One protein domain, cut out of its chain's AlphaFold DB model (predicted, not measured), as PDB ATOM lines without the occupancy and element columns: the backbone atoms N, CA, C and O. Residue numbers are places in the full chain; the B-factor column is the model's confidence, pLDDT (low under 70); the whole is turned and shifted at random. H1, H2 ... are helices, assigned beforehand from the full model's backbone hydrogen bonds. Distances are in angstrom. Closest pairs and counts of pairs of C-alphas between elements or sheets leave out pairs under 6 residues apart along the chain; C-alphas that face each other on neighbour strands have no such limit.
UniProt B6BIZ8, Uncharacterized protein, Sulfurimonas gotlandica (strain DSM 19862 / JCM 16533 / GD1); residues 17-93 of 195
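Overview. This is residues 17 to 93 of the 195 residues of an uncharacterized protein of Sulfurimonas gotlandica (strain DSM 19862 / JCM 16533 / GD1) (UniProt B6BIZ8). Two longer helices, H1 and H4, pack crosswise on each other, while two short helices, H2 and H3, lie near H1 in the looped stretch between them. After H3 a long loop, residues 61 to 75, leads to the start of H4. The printed part has 77 residues with four named helices, in the order H1, H2, H3, H4, and no named strand; its class is all helix. It is compact, with a radius of gyration of the C-alphas of 12.2 A, and spans 36 by 26 by 17 A.

Arrangement. H1, residues 25 to 38, touches H4, residues 76 to 91, at a steep tilt of 53 degrees, opposite ways; their closest C-alphas, those of Leu 33 and Leu 87, are 5.9 A apart. H2, residues 42 to 45, is close to H1 but not clearly touching, the closest C-alphas being those of Ile 36 and Ser 42 at 4.7 A. H3, residues 55 to 60, is also close to H1 but not clearly touching, with the C-alphas of Ser 29 and Phe 60 closest at 7.6 A; the two run opposite ways at a steep tilt of 55 degrees. H2 and H3 are only just apart, 8.3 A at their closest C-alphas, and H3 and H4 are apart. In H1, H3 and H4 every O i to N i+4 pair is within hydrogen-bond range; H2 is too short for such a pair.

Along the chain. H1 begins at C-alpha 25 (11.259, 47.074, -16.320) and is 19.1 A long. H2 measures 4.8 A and H3 8.5 A. H4, 22.5 A long, ends at C-alpha 91 (20.554, 53.011, -24.768).

Size, cuts and confidence. The C-alphas farthest apart, those of Glu 23 and Asp 72, are 36.2 A apart. The printed part has no cut. The link H1 to H2 is tight, H2 to H3 short and H3 to H4 long. The mean pLDDT of the printed part is 92.7, and no printed residue is under 70.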
ATOM      1  N   THR A  17       5.550  42.539 -15.086       87.31
ATOM      2  CA  THR A  17       5.192  43.143 -13.802       87.31
ATOM      3  C   THR A  17       5.049  42.144 -12.661       87.31
ATOM      4  O   THR A  17       5.165  42.550 -11.506       87.31
ATOM      5  N   GLU A  18       4.940  40.847 -12.967       87.81
ATOM      6  CA  GLU A  18       5.028  39.770 -11.974       87.81
ATOM      7  C   GLU A  18       6.441  39.629 -11.394       87.81
ATOM      8  O   GLU A  18       6.601  39.242 -10.239       87.81
ATOM      9  N   LEU A  19       7.471  39.976 -12.176       87.94
ATOM     10  CA  LEU A  19       8.868  39.904 -11.738       87.94
ATOM     11  C   LEU A  19       9.412  41.243 -11.243       87.94
ATOM     12  O   LEU A  19      10.274  41.271 -10.369       87.94
ATOM     13  N   VAL A  20       8.986  42.355 -11.846       91.69
ATOM     14  CA  VAL A  20       9.597  43.674 -11.640       91.69
ATOM     15  C   VAL A  20       8.546  44.769 -11.736       91.69
ATOM     16  O   VAL A  20       7.779  44.817 -12.688       91.69
ATOM     17  N   GLU A  21       8.582  45.753 -10.839       91.19
ATOM     18  CA  GLU A  21       7.703  46.924 -10.929       91.19
ATOM     19  C   GLU A  21       7.758  47.588 -12.319       91.19
ATOM     20  O   GLU A  21       8.830  47.832 -12.880       91.19
ATOM     21  N   LYS A  22       6.593  47.949 -12.872       89.81
ATOM     22  CA  LYS A  22       6.451  48.478 -14.244       89.81
ATOM     23  C   LYS A  22       7.423  49.616 -14.580       89.81
ATOM     24  O   LYS A  22       7.918  49.707 -15.703       89.81
ATOM     25  N   GLU A  23       7.700  50.495 -13.619       90.38
ATOM     26  CA  GLU A  23       8.606  51.634 -13.800       90.38
ATOM     27  C   GLU A  23      10.095  51.253 -13.880       90.38
ATOM     28  O   GLU A  23      10.889  52.021 -14.435       90.38
ATOM     29  N   LEU A  24      10.460  50.064 -13.387       92.62
ATOM     30  CA  LEU A  24      11.816  49.515 -13.360       92.62
ATOM     31  C   LEU A  24      12.112  48.560 -14.515       92.62
ATOM     32  O   LEU A  24      13.288  48.380 -14.836       92.62
ATOM     33  N   VAL A  25      11.093  48.016 -15.192       93.69
ATOM     34  CA  VAL A  25      11.259  47.074 -16.320       93.69
ATOM     35  C   VAL A  25      12.297  47.582 -17.321       93.69
ATOM     36  O   VAL A  25      13.257  46.889 -17.633       93.69
ATOM     37  N   GLY A  26      12.186  48.839 -17.766       94.50
ATOM     38  CA  GLY A  26      13.138  49.404 -18.729       94.50
ATOM     39  C   GLY A  26      14.582  49.487 -18.215       94.50
ATOM     40  O   GLY A  26      15.513  49.371 -19.013       94.50
ATOM     41  N   LYS A  27      14.777  49.688 -16.905       95.25
ATOM     42  CA  LYS A  27      16.100  49.750 -16.264       95.25
ATOM     43  C   LYS A  27      16.711  48.376 -16.118       95.25
ATOM     44  O   LYS A  27      17.847  48.174 -16.543       95.25
ATOM     45  N   ILE A  28      15.934  47.443 -15.585       96.00
ATOM     46  CA  ILE A  28      16.371  46.068 -15.389       96.00
ATOM     47  C   ILE A  28      16.665  45.417 -16.744       96.00
ATOM     48  O   ILE A  28      17.768  44.909 -16.926       96.00
ATOM     49  N   SER A  29      15.793  45.574 -17.752       96.69
ATOM     50  CA  SER A  29      16.074  45.091 -19.113       96.69
ATOM     51  C   SER A  29      17.360  45.690 -19.690       96.69
ATOM     52  O   SER A  29      18.133  44.975 -20.323       96.69
ATOM     53  N   LEU A  30      17.634  46.986 -19.481       97.44
ATOM     54  CA  LEU A  30      18.870  47.608 -19.972       97.44
ATOM     55  C   LEU A  30      20.113  46.971 -19.337       97.44
ATOM     56  O   LEU A  30      21.078  46.671 -20.044       97.44
ATOM     57  N   TRP A  31      20.108  46.769 -18.020       97.56
ATOM     58  CA  TRP A  31      21.228  46.145 -17.316       97.56
ATOM     59  C   TRP A  31      21.412  44.681 -17.713       97.56
ATOM     60  O   TRP A  31      22.529  44.303 -18.068       97.56
ATOM     61  N   MET A  32      20.329  43.904 -17.784       97.81
ATOM     62  CA  MET A  32      20.349  42.520 -18.268       97.81
ATOM     63  C   MET A  32      20.937  42.417 -19.682       97.81
ATOM     64  O   MET A  32      21.832  41.617 -19.944       97.81
ATOM     65  N   LEU A  33      20.515  43.290 -20.601       98.06
ATOM     66  CA  LEU A  33      21.030  43.298 -21.972       98.06
ATOM     67  C   LEU A  33      22.513  43.677 -22.044       98.06
ATOM     68  O   LEU A  33      23.242  43.132 -22.874       98.06
ATOM     69  N   ARG A  34      22.996  44.584 -21.187       97.88
ATOM     70  CA  ARG A  34      24.435  44.894 -21.096       97.88
ATOM     71  C   ARG A  34      25.232  43.689 -20.599       97.88
ATOM     72  O   ARG A  34      26.299  43.427 -21.154       97.88
ATOM     73  N   ILE A  35      24.706  42.938 -19.634       96.62
ATOM     74  CA  ILE A  35      25.314  41.693 -19.145       96.62
ATOM     75  C   ILE A  35      25.424  40.666 -20.281       96.62
ATOM     76  O   ILE A  35      26.517  40.204 -20.612       96.62
ATOM     77  N   ILE A  36      24.312  40.379 -20.954       96.81
ATOM     78  CA  ILE A  36      24.263  39.336 -21.985       96.81
ATOM     79  C   ILE A  36      25.102  39.722 -23.215       96.81
ATOM     80  O   ILE A  36      25.870  38.905 -23.728       96.81
ATOM     81  N   ILE A  37      24.989  40.966 -23.692       97.00
ATOM     82  CA  ILE A  37      25.563  41.387 -24.980       97.00
ATOM     83  C   ILE A  37      26.965  41.985 -24.851       97.00
ATOM     84  O   ILE A  37      27.813  41.699 -25.695       97.00
ATOM     85  N   LYS A  38      27.227  42.832 -23.846       96.31
ATOM     86  CA  LYS A  38      28.509  43.555 -23.730       96.31
ATOM     87  C   LYS A  38      29.528  42.835 -22.849       96.31
ATOM     88  O   LYS A  38      30.722  43.043 -23.040       96.31
ATOM     89  N   LEU A  39      29.079  42.001 -21.911       94.31
ATOM     90  CA  LEU A  39      29.948  41.298 -20.960       94.31
ATOM     91  C   LEU A  39      30.130  39.805 -21.262       94.31
ATOM     92  O   LEU A  39      30.785  39.101 -20.506       94.31
ATOM     93  N   GLY A  40      29.603  39.327 -22.391       90.94
ATOM     94  CA  GLY A  40      29.809  37.951 -22.844       90.94
ATOM     95  C   GLY A  40      28.846  36.922 -22.251       90.94
ATOM     96  O   GLY A  40      28.950  35.754 -22.624       90.94
ATOM     97  N   GLY A  41      27.863  37.341 -21.441       92.44
ATOM     98  CA  GLY A  41      26.862  36.451 -20.835       92.44
ATOM     99  C   GLY A  41      26.013  35.671 -21.847       92.44
ATOM    100  O   GLY A  41      25.396  34.676 -21.497       92.44
ATOM    101  N   SER A  42      26.022  36.052 -23.130       92.94
ATOM    102  CA  SER A  42      25.346  35.300 -24.195       92.94
ATOM    103  C   SER A  42      25.702  33.809 -24.232       92.94
ATOM    104  O   SER A  42      24.830  33.007 -24.554       92.94
ATOM    105  N   LYS A  43      26.954  33.427 -23.931       91.00
ATOM    106  CA  LYS A  43      27.406  32.022 -23.960       91.00
ATOM    107  C   LYS A  43      26.750  31.161 -22.884       91.00
ATOM    108  O   LYS A  43      26.497  29.998 -23.142       91.00
ATOM    109  N   GLU A  44      26.484  31.746 -21.722       92.75
ATOM    110  CA  GLU A  44      25.770  31.081 -20.631       92.75
ATOM    111  C   GLU A  44      24.255  31.232 -20.778       92.75
ATOM    112  O   GLU A  44      23.505  30.410 -20.274       92.75
ATOM    113  N   PHE A  45      23.790  32.280 -21.467       94.38
ATOM    114  CA  PHE A  45      22.368  32.514 -21.727       94.38
ATOM    115  C   PHE A  45      21.767  31.474 -22.681       94.38
ATOM    116  O   PHE A  45      20.674  30.971 -22.439       94.38
ATOM    117  N   LEU A  46      22.491  31.179 -23.761       93.19
ATOM    118  CA  LEU A  46      22.165  30.158 -24.750       93.19
ATOM    119  C   LEU A  46      23.348  29.201 -24.834       93.19
ATOM    120  O   LEU A  46      24.462  29.662 -25.105       93.19
ATOM    121  N   ASP A  47      23.118  27.907 -24.673       90.06
ATOM    122  CA  ASP A  47      24.177  26.908 -24.784       90.06
ATOM    123  C   ASP A  47      24.547  26.600 -26.254       90.06
ATOM    124  O   ASP A  47      24.181  27.318 -27.195       90.06
ATOM    125  N   LYS A  48      25.360  25.557 -26.451       87.94
ATOM    126  CA  LYS A  48      25.807  25.087 -27.773       87.94
ATOM    127  C   LYS A  48      24.688  24.444 -28.604       87.94
ATOM    128  O   LYS A  48      24.814  24.410 -29.822       87.94
ATOM    129  N   ASP A  49      23.631  23.976 -27.947       88.06
ATOM    130  CA  ASP A  49      22.488  23.275 -28.529       88.06
ATOM    131  C   ASP A  49      21.274  24.229 -28.627       88.06
ATOM    132  O   ASP A  49      20.134  23.787 -28.695       88.06
ATOM    133  N   ASN A  50      21.518  25.550 -28.611       88.12
ATOM    134  CA  ASN A  50      20.521  26.627 -28.635       88.12
ATOM    135  C   ASN A  50      19.475  26.573 -27.509       88.12
ATOM    136  O   ASN A  50      18.415  27.182 -27.633       88.12
ATOM    137  N   ARG A  51      19.763  25.912 -26.386       89.19
ATOM    138  CA  ARG A  51      18.849  25.880 -25.240       89.19
ATOM    139  C   ARG A  51      19.102  27.068 -24.331       89.19
ATOM    140  O   ARG A  51      20.251  27.430 -24.058       89.19
ATOM    141  N   PHE A  52      18.020  27.674 -23.860       91.19
ATOM    142  CA  PHE A  52      18.096  28.736 -22.868       91.19
ATOM    143  C   PHE A  52      18.432  28.134 -21.506       91.19
ATOM    144  O   PHE A  52      17.855  27.137 -21.086       91.19
ATOM    145  N   ASN A  53      19.380  28.749 -20.805       87.56
ATOM    146  CA  ASN A  53      19.728  28.329 -19.446       87.56
ATOM    147  C   ASN A  53      18.615  28.704 -18.450       87.56
ATOM    148  O   ASN A  53      18.313  27.953 -17.526       87.56
ATOM    149  N   LYS A  54      17.964  29.853 -18.677       88.75
ATOM    150  CA  LYS A  54      16.805  30.316 -17.905       88.75
ATOM    151  C   LYS A  54      15.756  30.941 -18.818       88.75
ATOM    152  O   LYS A  54      15.947  32.052 -19.320       88.75
ATOM    153  N   ASP A  55      14.632  30.251 -18.978       92.19
ATOM    154  CA  ASP A  55      13.505  30.711 -19.800       92.19
ATOM    155  C   ASP A  55      12.908  32.023 -19.267       92.19
ATOM    156  O   ASP A  55      12.504  32.881 -20.047       92.19
ATOM    157  N   SER A  56      12.954  32.248 -17.946       91.88
ATOM    158  CA  SER A  56      12.529  33.501 -17.301       91.88
ATOM    159  C   SER A  56      13.228  34.730 -17.899       91.88
ATOM    160  O   SER A  56      12.580  35.734 -18.203       91.88
ATOM    161  N   ILE A  57      14.544  34.643 -18.135       95.31
ATOM    162  CA  ILE A  57      15.349  35.711 -18.742       95.31
ATOM    163  C   ILE A  57      14.936  35.919 -20.204       95.31
ATOM    164  O   ILE A  57      14.843  37.063 -20.659       95.31
ATOM    165  N   ALA A  58      14.662  34.839 -20.942       95.00
ATOM    166  CA  ALA A  58      14.210  34.914 -22.329       95.00
ATOM    167  C   ALA A  58      12.838  35.596 -22.441       95.00
ATOM    168  O   ALA A  58      12.686  36.559 -23.201       95.00
ATOM    169  N   CYS A  59      11.874  35.172 -21.624       93.50
ATOM    170  CA  CYS A  59      10.542  35.767 -21.544       93.50
ATOM    171  C   CYS A  59      10.607  37.249 -21.152       93.50
ATOM    172  O   CYS A  59      10.035  38.101 -21.834       93.50
ATOM    173  N   PHE A  60      11.394  37.601 -20.130       95.25
ATOM    174  CA  PHE A  60      11.543  38.992 -19.694       95.25
ATOM    175  C   PHE A  60      12.168  39.904 -20.769       95.25
ATOM    176  O   PHE A  60      11.895  41.110 -20.810       95.25
ATOM    177  N   LEU A  61      12.998  39.356 -21.663       95.69
ATOM    178  CA  LEU A  61      13.693  40.098 -22.725       95.69
ATOM    179  C   LEU A  61      13.008  40.040 -24.101       95.69
ATOM    180  O   LEU A  61      13.633  40.416 -25.098       95.69
ATOM    181  N   ASP A  62      11.729  39.654 -24.147       93.69
ATOM    182  CA  ASP A  62      10.903  39.592 -25.367       93.69
ATOM    183  C   ASP A  62      11.425  38.586 -26.410       93.69
ATOM    184  O   ASP A  62      11.286  38.783 -27.622       93.69
ATOM    185  N   VAL A  63      12.079  37.521 -25.936       94.44
ATOM    186  CA  VAL A  63      12.554  36.393 -26.752       94.44
ATOM    187  C   VAL A  63      12.054  35.046 -26.212       94.44
ATOM    188  O   VAL A  63      12.594  34.004 -26.570       94.44
ATOM    189  N   GLY A  64      11.017  35.058 -25.366       91.12
ATOM    190  CA  GLY A  64      10.419  33.855 -24.778       91.12
ATOM    191  C   GLY A  64       9.816  32.906 -25.814       91.12
ATOM    192  O   GLY A  64       9.882  31.704 -25.649       91.12
ATOM    193  N   GLN A  65       9.345  33.406 -26.956       90.25
ATOM    194  CA  GLN A  65       8.816  32.558 -28.031       90.25
ATOM    195  C   GLN A  65       9.822  31.519 -28.552       90.25
ATOM    196  O   GLN A  65       9.421  30.495 -29.091       90.25
ATOM    197  N   TYR A  66      11.126  31.771 -28.396       91.50
ATOM    198  CA  TYR A  66      12.170  30.837 -28.814       91.50
ATOM    199  C   TYR A  66      12.396  29.706 -27.801       91.50
ATOM    200  O   TYR A  66      13.043  28.727 -28.151       91.50
ATOM    201  N   THR A  67      11.895  29.816 -26.563       89.06
ATOM    202  CA  THR A  67      12.004  28.738 -25.560       89.06
ATOM    203  C   THR A  67      11.048  27.585 -25.863       89.06
ATOM    204  O   THR A  67      11.274  26.467 -25.415       89.06
ATOM    205  N   GLU A  68       9.973  27.855 -26.607       87.06
ATOM    206  CA  GLU A  68       8.969  26.865 -27.017       87.06
ATOM    207  C   GLU A  68       9.279  26.219 -28.377       87.06
ATOM    208  O   GLU A  68       8.672  25.208 -28.722       87.06
ATOM    209  N   MET A  69      10.198  26.807 -29.150       88.44
ATOM    210  CA  MET A  69      10.639  26.287 -30.445       88.44
ATOM    211  C   MET A  69      11.682  25.187 -30.261       88.44
ATOM    212  O   MET A  69      12.488  25.235 -29.326       88.44
ATOM    213  N   ASP A  70      11.728  24.236 -31.192       85.62
ATOM    214  CA  ASP A  70      12.825  23.277 -31.220       85.62
ATOM    215  C   ASP A  70      14.140  24.001 -31.562       85.62
ATOM    216  O   ASP A  70      14.176  24.977 -32.316       85.62
ATOM    217  N   SER A  71      15.257  23.528 -31.005       79.81
ATOM    218  CA  SER A  71      16.578  24.169 -31.148       79.81
ATOM    219  C   SER A  71      17.069  24.294 -32.594       79.81
ATOM    220  O   SER A  71      17.959  25.104 -32.874       79.81
ATOM    221  N   ASP A  72      16.505  23.479 -33.485       85.62
ATOM    222  CA  ASP A  72      16.807  23.436 -34.914       85.62
ATOM    223  C   ASP A  72      15.959  24.433 -35.730       85.62
ATOM    224  O   ASP A  72      16.322  24.762 -36.862       85.62
ATOM    225  N   ASP A  73      14.875  24.966 -35.151       88.62
ATOM    226  CA  ASP A  73      13.922  25.857 -35.831       88.62
ATOM    227  C   ASP A  73      14.369  27.321 -35.855       88.62
ATOM    228  O   ASP A  73      13.829  28.137 -36.608       88.62
ATOM    229  N   PHE A  74      15.368  27.681 -35.049       90.62
ATOM    230  CA  PHE A  74      15.907  29.033 -35.009       90.62
ATOM    231  C   PHE A  74      17.422  29.038 -34.894       90.62
ATOM    232  O   PHE A  74      18.071  28.106 -34.417       90.62
ATOM    233  N   LYS A  75      18.022  30.154 -35.305       91.31
ATOM    234  CA  LYS A  75      19.464  30.356 -35.154       91.31
ATOM    235  C   LYS A  75      19.742  31.225 -33.945       91.31
ATOM    236  O   LYS A  75      19.171  32.302 -33.795       91.31
ATOM    237  N   ARG A  76      20.769  30.867 -33.170       93.12
ATOM    238  CA  ARG A  76      21.352  31.720 -32.117       93.12
ATOM    239  C   ARG A  76      21.520  33.187 -32.539       93.12
ATOM    240  O   ARG A  76      21.297  34.107 -31.753       93.12
ATOM    241  N   SER A  77      21.947  33.419 -33.782       93.75
ATOM    242  CA  SER A  77      22.156  34.764 -34.327       93.75
ATOM    243  C   SER A  77      20.885  35.611 -34.370       93.75
ATOM    244  O   SER A  77      20.983  36.826 -34.220       93.75
ATOM    245  N   GLU A  78      19.717  34.996 -34.553       94.12
ATOM    246  CA  GLU A  78      18.422  35.680 -34.628       94.12
ATOM    247  C   GLU A  78      18.026  36.223 -33.254       94.12
ATOM    248  O   GLU A  78      17.791  37.426 -33.115       94.12
ATOM    249  N   VAL A  79      18.103  35.384 -32.214       95.38
ATOM    250  CA  VAL A  79      17.869  35.794 -30.819       95.38
ATOM    251  C   VAL A  79      18.821  36.926 -30.429       95.38
ATOM    252  O   VAL A  79      18.400  37.985 -29.957       95.38
ATOM    253  N   LEU A  80      20.122  36.764 -30.695       96.06
ATOM    254  CA  LEU A  80      21.116  37.789 -30.363       96.06
ATOM    255  C   LEU A  80      20.917  39.090 -31.153       96.06
ATOM    256  O   LEU A  80      21.242  40.162 -30.636       96.06
ATOM    257  N   ALA A  81      20.399  39.037 -32.381       96.81
ATOM    258  CA  ALA A  81      20.075  40.231 -33.156       96.81
ATOM    259  C   ALA A  81      18.911  41.015 -32.527       96.81
ATOM    260  O   ALA A  81      18.998  42.244 -32.421       96.81
ATOM    261  N   ILE A  82      17.873  40.325 -32.043       96.81
ATOM    262  CA  ILE A  82      16.744  40.944 -31.331       96.81
ATOM    263  C   ILE A  82      17.227  41.615 -30.044       96.81
ATOM    264  O   ILE A  82      16.981  42.806 -29.840       96.81
ATOM    265  N   LEU A  83      18.007  40.906 -29.222       97.50
ATOM    266  CA  LEU A  83      18.561  41.458 -27.981       97.50
ATOM    267  C   LEU A  83      19.459  42.679 -28.241       97.50
ATOM    268  O   LEU A  83      19.341  43.697 -27.559       97.50
ATOM    269  N   LYS A  84      20.312  42.637 -29.275       97.31
ATOM    270  CA  LYS A  84      21.133  43.793 -29.691       97.31
ATOM    271  C   LYS A  84      20.275  44.982 -30.122       97.31
ATOM    272  O   LYS A  84      20.560  46.114 -29.728       97.31
ATOM    273  N   LYS A  85      19.216  44.749 -30.902       97.50
ATOM    274  CA  LYS A  85      18.274  45.797 -31.322       97.50
ATOM    275  C   LYS A  85      17.578  46.430 -30.113       97.50
ATOM    276  O   LYS A  85      17.506  47.659 -30.030       97.50
ATOM    277  N   ASN A  86      17.128  45.614 -29.161       96.25
ATOM    278  CA  ASN A  86      16.499  46.070 -27.920       96.25
ATOM    279  C   ASN A  86      17.475  46.879 -27.055       96.25
ATOM    280  O   ASN A  86      17.110  47.949 -26.563       96.25
ATOM    281  N   LEU A  87      18.735  46.443 -26.958       96.81
ATOM    282  CA  LEU A  87      19.789  47.177 -26.259       96.81
ATOM    283  C   LEU A  87      20.001  48.562 -26.876       96.81
ATOM    284  O   LEU A  87      19.933  49.560 -26.165       96.81
ATOM    285  N   ILE A  88      20.177  48.651 -28.199       96.00
ATOM    286  CA  ILE A  88      20.352  49.937 -28.899       96.00
ATOM    287  C   ILE A  88      19.143  50.854 -28.671       96.00
ATOM    288  O   ILE A  88      19.304  52.055 -28.444       96.00
ATOM    289  N   LYS A  89      17.922  50.305 -28.716       95.06
ATOM    290  CA  LYS A  89      16.687  51.058 -28.460       95.06
ATOM    291  C   LYS A  89      16.663  51.627 -27.041       95.06
ATOM    292  O   LYS A  89      16.279  52.782 -26.877       95.06
ATOM    293  N   LEU A  90      17.064  50.846 -26.037       94.38
ATOM    294  CA  LEU A  90      17.099  51.276 -24.637       94.38
ATOM    295  C   LEU A  90      18.237  52.263 -24.355       94.38
ATOM    296  O   LEU A  90      18.002  53.245 -23.661       94.38
ATOM    297  N   GLU A  91      19.424  52.081 -24.943       93.31
ATOM    298  CA  GLU A  91      20.554  53.011 -24.768       93.31
ATOM    299  C   GLU A  91      20.286  54.398 -25.359       93.31
ATOM    300  O   GLU A  91      20.788  55.395 -24.845       93.31
ATOM    301  N   LYS A  92      19.450  54.489 -26.400       91.88
ATOM    302  CA  LYS A  92      19.023  55.770 -26.984       91.88
ATOM    303  C   LYS A  92      17.966  56.505 -26.154       91.88
ATOM    304  O   LYS A  92      17.688  57.675 -26.427       91.88
ATOM    305  N   ARG A  93      17.331  55.860 -25.168       88.06
ATOM    306  CA  ARG A  93      16.309  56.525 -24.345       88.06
ATOM    307  C   ARG A  93      16.975  57.554 -23.438       88.06
ATOM    308  O   ARG A  93      17.839  57.223 -22.638       88.06
TER     309      ARG A  93